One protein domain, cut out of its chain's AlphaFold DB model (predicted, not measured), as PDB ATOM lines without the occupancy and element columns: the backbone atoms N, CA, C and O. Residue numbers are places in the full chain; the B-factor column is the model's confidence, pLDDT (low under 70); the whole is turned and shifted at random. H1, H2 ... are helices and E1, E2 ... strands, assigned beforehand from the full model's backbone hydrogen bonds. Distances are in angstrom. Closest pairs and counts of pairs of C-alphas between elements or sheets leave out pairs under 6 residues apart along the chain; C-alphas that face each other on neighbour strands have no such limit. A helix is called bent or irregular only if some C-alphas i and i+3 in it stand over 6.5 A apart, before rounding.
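Overview. This is residues 771 to 866 of the 866 residues of an uncharacterized protein of Pirellulales bacterium (UniProt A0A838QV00). The model is a wide open U: the strands E1, E4 and E5 form a narrow sheet as one arm, the helices H1 and H2 make the other arm, and a two-stranded ribbon, E2 with E3, joins the arms at the base. At the end of the sheet away from the ribbon, the loop of residues 841 to 854 and the short helix H3 lead from E4 into E5. The 96 printed residues hold five named strands and three named helices, in the order E1 E2 H1 H2 E3 E4 H3 E5. Both sheets, E1 - E4 - E5 and E2 - E3, are antiparallel, and the class is mixed, helices and strands. The whole is extended, with a radius of gyration of the C-alphas of 19.9 A and spans of 50 by 38 by 22 A.

Along the chain. E4, the longest strand, holds residues 832 to 840 and is 25.4 A long, from C-alpha 832 at (13.120, -21.610, 4.156) to C-alpha 840 at (12.403, 3.753, 5.209). Beside it are E1, residues 771 to 777, 19.5 A, and E5, residues 859 to 865, 15.9 A. E2 is residues 779 to 783, 13.1 A, and E3 is residues 817 to 822, 14.7 A. H1 is residues 784 to 798, 20.5 A, ending at C-alpha 798 at (-19.572, -21.857, 21.106). H2 is residues 802 to 812, 15.2 A, and H3 is residues 855 to 858, 5.9 A.

Arrangement. E4 is the inner strand of its sheet, which is twisted, with C-alphas up to 4.2 A off its best plane. E1 and E4 are antiparallel at 156 degrees, with N 774 and O 835 within hydrogen-bond range at 2.8 A. E4 and E5 are antiparallel at 165 degrees, with N 863 and O 836 at 2.8 A. H3 only grazes this sheet, with residues 856 to 858. E1 runs on into E2 across a break of 1 residue, at 57 degrees. E2 and E3 are antiparallel at 148 degrees, with N 818 and O 782 at 2.8 A. H1 and H2 touch at a steep tilt of 56 degrees, opposite ways; their closest C-alphas, those of Gln 792 and Ile 805, are 6.2 A apart. H1 is irregular, with C-alphas 786 and 789 7.4 A apart. Every O i to N i+4 pair is within hydrogen-bond range in H2 and 6 of 11 are in H1, while H3 is too short for such a pair. H1 and H2 are apart from E1, E4, E5 and H3.

Size, cuts and confidence. The two C-alphas farthest apart, those of Ala 797 and Asn 857, are 50.4 A apart. The printed part has no cut and ends at residue 866, the chain's last residue. The link from E4 to H3, 14 residues, is long, and that from E3 to E4, 9 residues, is short. The mean pLDDT of the printed part is 83.2, and residue 866 is the one printed residue under 70.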
ATOM      1  N   ALA A 771      13.789  -2.511  10.440       87.19
ATOM      2  CA  ALA A 771      14.414  -3.736   9.979       87.19
ATOM      3  C   ALA A 771      13.339  -4.825   9.900       87.19
ATOM      4  O   ALA A 771      12.682  -5.123  10.896       87.19
ATOM      5  N   VAL A 772      13.151  -5.401   8.718       88.94
ATOM      6  CA  VAL A 772      12.171  -6.457   8.469       88.94
ATOM      7  C   VAL A 772      12.915  -7.738   8.136       88.94
ATOM      8  O   VAL A 772      13.682  -7.800   7.172       88.94
ATOM      9  N   TRP A 773      12.665  -8.766   8.944       90.25
ATOM     10  CA  TRP A 773      13.095 -10.125   8.668       90.25
ATOM     11  C   TRP A 773      11.913 -10.904   8.109       90.25
ATOM     12  O   TRP A 773      10.922 -11.122   8.804       90.25
ATOM     13  N   VAL A 774      12.011 -11.317   6.853       90.00
ATOM     14  CA  VAL A 774      10.993 -12.137   6.199       90.00
ATOM     15  C   VAL A 774      11.531 -13.552   6.092       90.00
ATOM     16  O   VAL A 774      12.600 -13.764   5.523       90.00
ATOM     17  N   THR A 775      10.777 -14.511   6.619       89.88
ATOM     18  CA  THR A 775      11.017 -15.939   6.404       89.88
ATOM     19  C   THR A 775       9.804 -16.501   5.686       89.88
ATOM     20  O   THR A 775       8.691 -16.403   6.196       89.88
ATOM     21  N   ILE A 776      10.018 -17.067   4.506       89.06
ATOM     22  CA  ILE A 776       8.980 -17.731   3.724       89.06
ATOM     23  C   ILE A 776       9.158 -19.233   3.927       89.06
ATOM     24  O   ILE A 776      10.214 -19.778   3.588       89.06
ATOM     25  N   GLY A 777       8.142 -19.857   4.520       87.38
ATOM     26  CA  GLY A 777       7.989 -21.308   4.593       87.38
ATOM     27  C   GLY A 777       7.055 -21.796   3.489       87.38
ATOM     28  O   GLY A 777       6.168 -21.059   3.052       87.38
ATOM     29  N   PHE A 778       7.272 -23.024   3.038       87.88
ATOM     30  CA  PHE A 778       6.394 -23.713   2.098       87.88
ATOM     31  C   PHE A 778       5.569 -24.724   2.885       87.88
ATOM     32  O   PHE A 778       6.108 -25.400   3.755       87.88
ATOM     33  N   PHE A 779       4.271 -24.797   2.616       88.44
ATOM     34  CA  PHE A 779       3.352 -25.691   3.312       88.44
ATOM     35  C   PHE A 779       2.577 -26.508   2.291       88.44
ATOM     36  O   PHE A 779       2.253 -26.009   1.209       88.44
ATOM     37  N   GLU A 780       2.265 -27.745   2.653       87.31
ATOM     38  CA  GLU A 780       1.281 -28.542   1.940       87.31
ATOM     39  C   GLU A 780      -0.088 -27.862   2.018       87.31
ATOM     40  O   GLU A 780      -0.386 -27.107   2.947       87.31
ATOM     41  N   VAL A 781      -0.919 -28.092   1.008       87.31
ATOM     42  CA  VAL A 781      -2.216 -27.432   0.886       87.31
ATOM     43  C   VAL A 781      -3.276 -28.492   0.647       87.31
ATOM     44  O   VAL A 781      -3.199 -29.243  -0.325       87.31
ATOM     45  N   GLU A 782      -4.276 -28.532   1.519       85.81
ATOM     46  CA  GLU A 782      -5.413 -29.446   1.428       85.81
ATOM     47  C   GLU A 782      -6.717 -28.673   1.203       85.81
ATOM     48  O   GLU A 782      -6.842 -27.510   1.591       85.81
ATOM     49  N   ASP A 783      -7.709 -29.309   0.577       84.56
ATOM     50  CA  ASP A 783      -9.041 -28.721   0.399       84.56
ATOM     51  C   ASP A 783      -9.741 -28.592   1.761       84.56
ATOM     52  O   ASP A 783     -10.044 -29.586   2.431       84.56
ATOM     53  N   ALA A 784     -10.028 -27.355   2.168       80.88
ATOM     54  CA  ALA A 784     -10.677 -27.072   3.440       80.88
ATOM     55  C   ALA A 784     -12.091 -27.675   3.495       80.88
ATOM     56  O   ALA A 784     -12.557 -28.054   4.573       80.88
ATOM     57  N   GLY A 785     -12.781 -27.799   2.353       75.31
ATOM     58  CA  GLY A 785     -14.161 -28.274   2.259       75.31
ATOM     59  C   GLY A 785     -14.381 -29.656   2.879       75.31
ATOM     60  O   GLY A 785     -15.447 -29.907   3.445       75.31
ATOM     61  N   GLN A 786     -13.360 -30.519   2.879       71.62
ATOM     62  CA  GLN A 786     -13.432 -31.841   3.510       71.62
ATOM     63  C   GLN A 786     -13.552 -31.775   5.042       71.62
ATOM     64  O   GLN A 786     -14.132 -32.671   5.655       71.62
ATOM     65  N   ASN A 787     -13.098 -30.681   5.659       73.38
ATOM     66  CA  ASN A 787     -13.113 -30.475   7.106       73.38
ATOM     67  C   ASN A 787     -14.242 -29.568   7.604       73.38
ATOM     68  O   ASN A 787     -14.347 -29.330   8.807       73.38
ATOM     69  N   GLN A 788     -15.135 -29.099   6.729       78.94
ATOM     70  CA  GLN A 788     -16.230 -28.208   7.124       78.94
ATOM     71  C   GLN A 788     -17.152 -28.839   8.184       78.94
ATOM     72  O   GLN A 788     -17.574 -28.160   9.120       78.94
ATOM     73  N   ALA A 789     -17.429 -30.144   8.079       79.00
ATOM     74  CA  ALA A 789     -18.252 -30.871   9.047       79.00
ATOM     75  C   ALA A 789     -17.556 -31.014  10.414       79.00
ATOM     76  O   ALA A 789     -18.183 -30.809  11.454       79.00
ATOM     77  N   ALA A 790     -16.252 -31.303  10.421       79.56
ATOM     78  CA  ALA A 790     -15.449 -31.372  11.641       79.56
ATOM     79  C   ALA A 790     -15.312 -29.992  12.305       79.56
ATOM     80  O   ALA A 790     -15.469 -29.867  13.518       79.56
ATOM     81  N   PHE A 791     -15.116 -28.938  11.507       80.44
ATOM     82  CA  PHE A 791     -15.089 -27.553  11.970       80.44
ATOM     83  C   PHE A 791     -16.434 -27.135  12.577       80.44
ATOM     84  O   PHE A 791     -16.463 -26.544  13.656       80.44
ATOM     85  N   GLN A 792     -17.552 -27.490  11.934       81.31
ATOM     86  CA  GLN A 792     -18.893 -27.258  12.476       81.31
ATOM     87  C   GLN A 792     -19.120 -27.996  13.797       81.31
ATOM     88  O   GLN A 792     -19.637 -27.396  14.739       81.31
ATOM     89  N   ALA A 793     -18.696 -29.257  13.902       80.50
ATOM     90  CA  ALA A 793     -18.809 -30.027  15.136       80.50
ATOM     91  C   ALA A 793     -17.964 -29.420  16.268       80.50
ATOM     92  O   ALA A 793     -18.490 -29.198  17.357       80.50
ATOM     93  N   ALA A 794     -16.705 -29.062  16.004       79.06
ATOM     94  CA  ALA A 794     -15.801 -28.469  16.993       79.06
ATOM     95  C   ALA A 794     -16.282 -27.104  17.525       79.06
ATOM     96  O   ALA A 794     -16.057 -26.784  18.689       79.06
ATOM     97  N   HIS A 795     -16.976 -26.316  16.698       80.50
ATOM     98  CA  HIS A 795     -17.412 -24.957  17.047       80.50
ATOM     99  C   HIS A 795     -18.894 -24.864  17.443       80.50
ATOM    100  O   HIS A 795     -19.356 -23.801  17.857       80.50
ATOM    101  N   SER A 796     -19.638 -25.971  17.382       74.25
ATOM    102  CA  SER A 796     -21.035 -26.048  17.832       74.25
ATOM    103  C   SER A 796     -21.218 -25.770  19.331       74.25
ATOM    104  O   SER A 796     -22.277 -25.301  19.745       74.25
ATOM    105  N   ALA A 797     -20.170 -25.964  20.140       73.69
ATOM    106  CA  ALA A 797     -20.165 -25.668  21.574       73.69
ATOM    107  C   ALA A 797     -20.046 -24.165  21.908       73.69
ATOM    108  O   ALA A 797     -20.233 -23.779  23.058       73.69
ATOM    109  N   LEU A 798     -19.763 -23.305  20.920       70.38
ATOM    110  CA  LEU A 798     -19.572 -21.857  21.106       70.38
ATOM    111  C   LEU A 798     -20.886 -21.052  21.087       70.38
ATOM    112  O   LEU A 798     -20.855 -19.826  21.022       70.38
ATOM    113  N   GLY A 799     -22.047 -21.717  21.098       75.19
ATOM    114  CA  GLY A 799     -23.358 -21.052  21.081       75.19
ATOM    115  C   GLY A 799     -23.687 -20.318  19.771       75.19
ATOM    116  O   GLY A 799     -24.628 -19.529  19.726       75.19
ATOM    117  N   MET A 800     -22.923 -20.563  18.702       75.56
ATOM    118  CA  MET A 800     -23.127 -19.970  17.378       75.56
ATOM    119  C   MET A 800     -24.086 -20.822  16.535       75.56
ATOM    120  O   MET A 800     -24.052 -22.052  16.578       75.56
ATOM    121  N   SER A 801     -24.924 -20.184  15.716       80.00
ATOM    122  CA  SER A 801     -25.800 -20.891  14.771       80.00
ATOM    123  C   SER A 801     -25.013 -21.503  13.601       80.00
ATOM    124  O   SER A 801     -23.970 -20.988  13.194       80.00
ATOM    125  N   GLY A 802     -25.528 -22.580  12.996       80.00
ATOM    126  CA  GLY A 802     -24.898 -23.240  11.837       80.00
ATOM    127  C   GLY A 802     -24.510 -22.298  10.677       80.00
ATOM    128  O   GLY A 802     -23.407 -22.432  10.133       80.00
ATOM    129  N   PRO A 803     -25.338 -21.295  10.316       85.31
ATOM    130  CA  PRO A 803     -24.964 -20.267   9.344       85.31
ATOM    131  C   PRO A 803     -23.785 -19.390   9.793       85.31
ATOM    132  O   PRO A 803     -22.910 -19.098   8.981       85.31
ATOM    133  N   GLN A 804     -23.714 -19.011  11.074       79.69
ATOM    134  CA  GLN A 804     -22.600 -18.222  11.618       79.69
ATOM    135  C   GLN A 804     -21.288 -19.013  11.611       79.69
ATOM    136  O   GLN A 804     -20.256 -18.472  11.224       79.69
ATOM    137  N   ILE A 805     -21.329 -20.304  11.951       81.56
ATOM    138  CA  ILE A 805     -20.145 -21.176  11.906       81.56
ATOM    139  C   ILE A 805     -19.679 -21.384  10.460       81.56
ATOM    140  O   ILE A 805     -18.484 -21.367  10.180       81.56
ATOM    141  N   THR A 806     -20.612 -21.504   9.514       82.31
ATOM    142  CA  THR A 806     -20.289 -21.612   8.082       82.31
ATOM    143  C   THR A 806     -19.688 -20.320   7.525       82.31
ATOM    144  O   THR A 806     -18.744 -20.367   6.738       82.31
ATOM    145  N   ALA A 807     -20.198 -19.159   7.939       83.19
ATOM    146  CA  ALA A 807     -19.616 -17.867   7.587       83.19
ATOM    147  C   ALA A 807     -18.212 -17.697   8.189       83.19
ATOM    148  O   ALA A 807     -17.310 -17.215   7.509       83.19
ATOM    149  N   MET A 808     -18.004 -18.147   9.431       81.81
ATOM    150  CA  MET A 808     -16.692 -18.162  10.075       81.81
ATOM    151  C   MET A 808     -15.716 -19.084   9.339       81.81
ATOM    152  O   MET A 808     -14.609 -18.661   9.035       81.81
ATOM    153  N   PHE A 809     -16.145 -20.291   8.964       83.44
ATOM    154  CA  PHE A 809     -15.344 -21.233   8.181       83.44
ATOM    155  C   PHE A 809     -14.854 -20.616   6.861       83.44
ATOM    156  O   PHE A 809     -13.661 -20.640   6.572       83.44
ATOM    157  N   LYS A 810     -15.749 -19.961   6.108       83.56
ATOM    158  CA  LYS A 810     -15.390 -19.234   4.876       83.56
ATOM    159  C   LYS A 810     -14.489 -18.023   5.116       83.56
ATOM    160  O   LYS A 810     -13.818 -17.577   4.198       83.56
ATOM    161  N   ARG A 811     -14.486 -17.462   6.326       82.19
ATOM    162  CA  ARG A 811     -13.610 -16.345   6.701       82.19
ATOM    163  C   ARG A 811     -12.218 -16.819   7.122       82.19
ATOM    164  O   ARG A 811     -11.258 -16.092   6.905       82.19
ATOM    165  N   VAL A 812     -12.122 -18.008   7.719       81.75
ATOM    166  CA  VAL A 812     -10.852 -18.657   8.092       81.75
ATOM    167  C   VAL A 812     -10.152 -19.227   6.855       81.75
ATOM    168  O   VAL A 812      -8.940 -19.084   6.734       81.75
ATOM    169  N   TYR A 813     -10.914 -19.800   5.919       85.31
ATOM    170  CA  TYR A 813     -10.409 -20.375   4.667       85.31
ATOM    171  C   TYR A 813     -11.059 -19.693   3.447       85.31
ATOM    172  O   TYR A 813     -11.856 -20.321   2.745       85.31
ATOM    173  N   PRO A 814     -10.769 -18.401   3.189       82.31
ATOM    174  CA  PRO A 814     -11.388 -17.649   2.091       82.31
ATOM    175  C   PRO A 814     -11.080 -18.247   0.716       82.31
ATOM    176  O   PRO A 814     -11.928 -18.210  -0.175       82.31
ATOM    177  N   ASP A 815      -9.912 -18.873   0.586       83.19
ATOM    178  CA  ASP A 815      -9.414 -19.437  -0.668       83.19
ATOM    179  C   ASP A 815      -9.818 -20.913  -0.847       83.19
ATOM    180  O   ASP A 815      -9.478 -21.532  -1.849       83.19
ATOM    181  N   GLY A 816     -10.548 -21.492   0.119       83.62
ATOM    182  CA  GLY A 816     -10.996 -22.889   0.089       83.62
ATOM    183  C   GLY A 816      -9.930 -23.916   0.473       83.62
ATOM    184  O   GLY A 816     -10.196 -25.112   0.410       83.62
ATOM    185  N   TYR A 817      -8.754 -23.475   0.916       85.50
ATOM    186  CA  TYR A 817      -7.638 -24.346   1.266       85.50
ATOM    187  C   TYR A 817      -7.217 -24.198   2.728       85.50
ATOM    188  O   TYR A 817      -7.274 -23.102   3.285       85.50
ATOM    189  N   MET A 818      -6.756 -25.291   3.337       84.06
ATOM    190  CA  MET A 818      -6.087 -25.294   4.637       84.06
ATOM    191  C   MET A 818      -4.609 -25.666   4.488       84.06
ATOM    192  O   MET A 818      -4.235 -26.419   3.590       84.06
ATOM    193  N   LEU A 819      -3.776 -25.131   5.380       84.00
ATOM    194  CA  LEU A 819      -2.345 -25.423   5.419       84.00
ATOM    195  C   LEU A 819      -2.104 -26.758   6.140       84.00
ATOM    196  O   LEU A 819      -2.582 -26.939   7.261       84.00
ATOM    197  N   GLY A 820      -1.380 -27.664   5.486       83.56
ATOM    198  CA  GLY A 820      -0.871 -28.922   6.029       83.56
ATOM    199  C   GLY A 820       0.529 -28.768   6.633       83.56
ATOM    200  O   GLY A 820       0.892 -27.705   7.145       83.56
ATOM    201  N   ASN A 821       1.326 -29.835   6.582       85.56
ATOM    202  CA  ASN A 821       2.687 -29.850   7.120       85.56
ATOM    203  C   ASN A 821       3.632 -28.897   6.351       85.56
ATOM    204  O   ASN A 821       3.415 -28.597   5.176       85.56
ATOM    205  N   GLU A 822       4.682 -28.390   7.017       86.38
ATOM    206  CA  GLU A 822       5.738 -27.599   6.353       86.38
ATOM    207  C   GLU A 822       6.545 -28.520   5.419       86.38
ATOM    208  O   GLU A 822       6.940 -29.618   5.811       86.38
ATOM    209  N   ASP A 823       6.799 -28.081   4.188       85.81
ATOM    210  CA  ASP A 823       7.538 -28.845   3.179       85.81
ATOM    211  C   ASP A 823       8.929 -29.246   3.701       85.81
ATOM    212  O   ASP A 823       9.696 -28.423   4.219       85.81
ATOM    213  N   GLY A 824       9.247 -30.534   3.579       81.75
ATOM    214  CA  GLY A 824      10.496 -31.114   4.071       81.75
ATOM    215  C   GLY A 824      10.555 -31.361   5.584       81.75
ATOM    216  O   GLY A 824      11.616 -31.741   6.082       81.75
ATOM    217  N   ILE A 825       9.457 -31.191   6.339       84.50
ATOM    218  CA  ILE A 825       9.436 -31.520   7.777       84.50
ATOM    219  C   ILE A 825       9.617 -33.023   8.030       84.50
ATOM    220  O   ILE A 825      10.344 -33.402   8.948       84.50
ATOM    221  N   ASP A 826       9.044 -33.871   7.171       81.69
ATOM    222  CA  ASP A 826       9.117 -35.333   7.289       81.69
ATOM    223  C   ASP A 826      10.486 -35.891   6.872       81.69
ATOM    224  O   ASP A 826      10.914 -36.946   7.344       81.69
ATOM    225  N   THR A 827      11.200 -35.175   5.998       82.31
ATOM    226  CA  THR A 827      12.543 -35.541   5.520       82.31
ATOM    227  C   THR A 827      13.665 -34.859   6.308       82.31
ATOM    228  O   THR A 827      14.824 -35.247   6.178       82.31
ATOM    229  N   GLY A 828      13.344 -33.857   7.135       81.56
ATOM    230  CA  GLY A 828      14.310 -33.015   7.848       81.56
ATOM    231  C   GLY A 828      14.992 -31.951   6.975       81.56
ATOM    232  O   GLY A 828      15.790 -31.165   7.487       81.56
ATOM    233  N   GLU A 829      14.670 -31.882   5.681       82.75
ATOM    234  CA  GLU A 829      15.218 -30.920   4.716       82.75
ATOM    235  C   GLU A 829      14.303 -29.691   4.568       82.75
ATOM    236  O   GLU A 829      13.864 -29.343   3.472       82.75
ATOM    237  N   ILE A 830      13.998 -29.017   5.682       84.06
ATOM    238  CA  ILE A 830      13.088 -27.863   5.680       84.06
ATOM    239  C   ILE A 830      13.690 -26.716   4.860       84.06
ATOM    240  O   ILE A 830      14.713 -26.121   5.227       84.06
ATOM    241  N   ARG A 831      13.008 -26.338   3.777       81.50
ATOM    242  CA  ARG A 831      13.419 -25.231   2.913       81.50
ATOM    243  C   ARG A 831      12.768 -23.926   3.360       81.50
ATOM    244  O   ARG A 831      11.564 -23.738   3.225       81.50
ATOM    245  N   ARG A 832      13.579 -22.967   3.814       86.31
ATOM    246  CA  ARG A 832      13.120 -21.610   4.156       86.31
ATOM    247  C   ARG A 832      13.866 -20.578   3.338       86.31
ATOM    248  O   ARG A 832      15.089 -20.567   3.338       86.31
ATOM    249  N   MET A 833      13.140 -19.672   2.694       88.38
ATOM    250  CA  MET A 833      13.764 -18.493   2.094       88.38
ATOM    251  C   MET A 833      13.774 -17.375   3.124       88.38
ATOM    252  O   MET A 833      12.720 -17.035   3.665       88.38
ATOM    253  N   ARG A 834      14.943 -16.787   3.402       90.06
ATOM    254  CA  ARG A 834      15.049 -15.664   4.336       90.06
ATOM    255  C   ARG A 834      15.512 -14.402   3.621       90.06
ATOM    256  O   ARG A 834      16.309 -14.407   2.681       90.06
ATOM    257  N   GLY A 835      14.976 -13.279   4.063       91.31
ATOM    258  CA  GLY A 835      15.315 -11.966   3.551       91.31
ATOM    259  C   GLY A 835      15.379 -10.963   4.684       91.31
ATOM    260  O   GLY A 835      14.521 -10.942   5.561       91.31
ATOM    261  N   PHE A 836      16.398 -10.118   4.638       93.06
ATOM    262  CA  PHE A 836      16.550  -8.978   5.516       93.06
ATOM    263  C   PHE A 836      16.419  -7.694   4.708       93.06
ATOM    264  O   PHE A 836      17.110  -7.498   3.703       93.06
ATOM    265  N   TYR A 837      15.534  -6.821   5.168       91.62
ATOM    266  CA  TYR A 837      15.240  -5.554   4.525       91.62
ATOM    267  C   TYR A 837      15.326  -4.428   5.549       91.62
ATOM    268  O   TYR A 837      14.882  -4.585   6.684       91.62
ATOM    269  N   ILE A 838      15.867  -3.282   5.147       90.38
ATOM    270  CA  ILE A 838      15.685  -2.029   5.885       90.38
ATOM    271  C   ILE A 838      14.743  -1.169   5.063       90.38
ATOM    272  O   ILE A 838      15.060  -0.827   3.923       90.38
ATOM    273  N   ILE A 839      13.594  -0.840   5.640       88.38
ATOM    274  CA  ILE A 839      12.531  -0.074   4.992       88.38
ATOM    275  C   ILE A 839      12.455   1.302   5.647       88.38
ATOM    276  O   ILE A 839      12.362   1.408   6.868       88.38
ATOM    277  N   ASP A 840      12.488   2.347   4.831       86.12
ATOM    278  CA  ASP A 840      12.403   3.753   5.209       86.12
ATOM    279  C   ASP A 840      11.109   4.359   4.666       86.12
ATOM    280  O   ASP A 840      10.997   4.665   3.479       86.12
ATOM    281  N   ARG A 841      10.130   4.554   5.553       80.31
ATOM    282  CA  ARG A 841       8.813   5.095   5.186       80.31
ATOM    283  C   ARG A 841       8.770   6.620   5.081       80.31
ATOM    284  O   ARG A 841       7.700   7.172   4.855       80.31
ATOM    285  N   THR A 842       9.892   7.311   5.296       75.31
ATOM    286  CA  THR A 842       9.951   8.776   5.107       75.31
ATOM    287  C   THR A 842      10.028   9.165   3.640       75.31
ATOM    288  O   THR A 842       9.787  10.316   3.293       75.31
ATOM    289  N   ILE A 843      10.334   8.206   2.766       80.50
ATOM    290  CA  ILE A 843      10.278   8.410   1.327       80.50
ATOM    291  C   ILE A 843       8.827   8.220   0.885       80.50
ATOM    292  O   ILE A 843       8.272   7.143   1.113       80.50
ATOM    293  N   PRO A 844       8.214   9.224   0.238       77.62
ATOM    294  CA  PRO A 844       6.877   9.081  -0.309       77.62
ATOM    295  C   PRO A 844       6.858   7.939  -1.320       77.62
ATOM    296  O   PRO A 844       7.624   7.967  -2.286       77.62
ATOM    297  N   ALA A 845       5.983   6.958  -1.110       82.00
ATOM    298  CA  ALA A 845       5.740   5.882  -2.056       82.00
ATOM    299  C   ALA A 845       4.260   5.830  -2.439       82.00
ATOM    300  O   ALA A 845       3.390   5.880  -1.570       82.00
ATOM    301  N   GLY A 846       3.977   5.747  -3.736       79.12
ATOM    302  CA  GLY A 846       2.640   5.497  -4.251       79.12
ATOM    303  C   GLY A 846       2.282   4.026  -4.078       79.12
ATOM    304  O   GLY A 846       3.077   3.150  -4.420       79.12
ATOM    305  N   PHE A 847       1.087   3.756  -3.553       78.12
ATOM    306  CA  PHE A 847       0.530   2.410  -3.492       78.12
ATOM    307  C   PHE A 847      -0.689   2.318  -4.404       78.12
ATOM    308  O   PHE A 847      -1.719   2.936  -4.141       78.12
ATOM    309  N   GLU A 848      -0.572   1.515  -5.453       82.94
ATOM    310  CA  GLU A 848      -1.677   1.115  -6.314       82.94
ATOM    311  C   GLU A 848      -1.536  -0.390  -6.586       82.94
ATOM    312  O   GLU A 848      -0.478  -0.832  -7.042       82.94
ATOM    313  N   PRO A 849      -2.548  -1.218  -6.268       79.50
ATOM    314  CA  PRO A 849      -2.458  -2.658  -6.478       79.50
ATOM    315  C   PRO A 849      -2.093  -3.011  -7.927       79.50
ATOM    316  O   PRO A 849      -2.797  -2.647  -8.862       79.50
ATOM    317  N   GLY A 850      -0.996  -3.749  -8.108       82.38
ATOM    318  CA  GLY A 850      -0.521  -4.188  -9.425       82.38
ATOM    319  C   GLY A 850       0.326  -3.168 -10.196       82.38
ATOM    320  O   GLY A 850       0.845  -3.522 -11.254       82.38
ATOM    321  N   VAL A 851       0.520  -1.952  -9.673       84.69
ATOM    322  CA  VAL A 851       1.344  -0.906 -10.295       84.69
ATOM    323  C   VAL A 851       2.458  -0.489  -9.334       84.69
ATOM    324  O   VAL A 851       2.201  -0.041  -8.217       84.69
ATOM    325  N   ASP A 852       3.713  -0.627  -9.767       81.44
ATOM    326  CA  ASP A 852       4.858  -0.102  -9.020       81.44
ATOM    327  C   ASP A 852       5.130   1.344  -9.438       81.44
ATOM    328  O   ASP A 852       5.593   1.611 -10.546       81.44
ATOM    329  N   HIS A 853       4.812   2.282  -8.548       85.31
ATOM    330  CA  HIS A 853       5.122   3.698  -8.746       85.31
ATOM    331  C   HIS A 853       6.576   3.988  -8.378       85.31
ATOM    332  O   HIS A 853       7.347   4.533  -9.163       85.31
ATOM    333  N   ASN A 854       6.937   3.651  -7.144       85.75
ATOM    334  CA  ASN A 854       8.246   3.911  -6.553       85.75
ATOM    335  C   ASN A 854       8.424   3.152  -5.223       85.75
ATOM    336  O   ASN A 854       9.154   3.613  -4.339       85.75
ATOM    337  N   ALA A 855       7.753   2.007  -5.054       82.88
ATOM    338  CA  ALA A 855       7.768   1.258  -3.799       82.88
ATOM    339  C   ALA A 855       9.166   0.699  -3.489       82.88
ATOM    340  O   ALA A 855       9.559   0.611  -2.330       82.88
ATOM    341  N   GLU A 856       9.975   0.397  -4.505       84.06
ATOM    342  CA  GLU A 856      11.356  -0.043  -4.288       84.06
ATOM    343  C   GLU A 856      12.231   1.024  -3.615       84.06
ATOM    344  O   GLU A 856      13.144   0.681  -2.862       84.06
ATOM    345  N   ASN A 857      11.925   2.315  -3.801       87.06
ATOM    346  CA  ASN A 857      12.731   3.397  -3.237       87.06
ATOM    347  C   ASN A 857      12.712   3.405  -1.704       87.06
ATOM    348  O   ASN A 857      13.701   3.826  -1.100       87.06
ATOM    349  N   VAL A 858      11.638   2.908  -1.067       87.50
ATOM    350  CA  VAL A 858      11.568   2.804   0.403       87.50
ATOM    351  C   VAL A 858      12.527   1.752   0.958       87.50
ATOM    352  O   VAL A 858      12.858   1.787   2.142       87.50
ATOM    353  N   ILE A 859      13.021   0.820   0.138       89.12
ATOM    354  CA  ILE A 859      13.935  -0.239   0.570       89.12
ATOM    355  C   ILE A 859      15.371   0.297   0.532       89.12
ATOM    356  O   ILE A 859      16.002   0.396  -0.517       89.12
ATOM    357  N   ARG A 860      15.926   0.617   1.703       88.75
ATOM    358  CA  ARG A 860      17.300   1.131   1.851       88.75
ATOM    359  C   ARG A 860      18.359   0.045   1.814       88.75
ATOM    360  O   ARG A 860      19.479   0.283   1.375       88.75
ATOM    361  N   LEU A 861      18.009  -1.137   2.303       90.81
ATOM    362  CA  LEU A 861      18.866  -2.310   2.267       90.81
ATOM    363  C   LEU A 861      18.015  -3.511   1.900       90.81
ATOM    364  O   LEU A 861      16.947  -3.716   2.471       90.81
ATOM    365  N   ARG A 862      18.532  -4.329   0.990       91.31
ATOM    366  CA  ARG A 862      17.968  -5.621   0.626       91.31
ATOM    367  C   ARG A 862      19.072  -6.657   0.684       91.31
ATOM    368  O   ARG A 862      20.059  -6.552  -0.039       91.31
ATOM    369  N   ARG A 863      18.887  -7.682   1.508       89.44
ATOM    370  CA  ARG A 863      19.782  -8.832   1.574       89.44
ATOM    371  C   ARG A 863      18.963 -10.109   1.589       89.44
ATOM    372  O   ARG A 863      18.156 -10.322   2.485       89.44
ATOM    373  N   ARG A 864      19.185 -10.973   0.602       85.38
ATOM    374  CA  ARG A 864      18.719 -12.360   0.670       85.38
ATOM    375  C   ARG A 864      19.719 -13.134   1.520       85.38
ATOM    376  O   ARG A 864      20.927 -12.963   1.353       85.38
ATOM    377  N   ILE A 865      19.206 -13.876   2.485       79.50
ATOM    378  CA  ILE A 865      19.988 -14.688   3.407       79.50
ATOM    379  C   ILE A 865      19.489 -16.101   3.132       79.50
ATOM    380  O   ILE A 865      18.336 -16.395   3.427       79.50
ATOM    381  N   GLU A 866      20.287 -16.907   2.439       61.75
ATOM    382  CA  GLU A 866      19.962 -18.330   2.269       61.75
ATOM    383  C   GLU A 866      20.076 -19.059   3.610       61.75
ATOM    384  O   GLU A 866      21.061 -18.796   4.345       61.75
TER     385      GLU A 866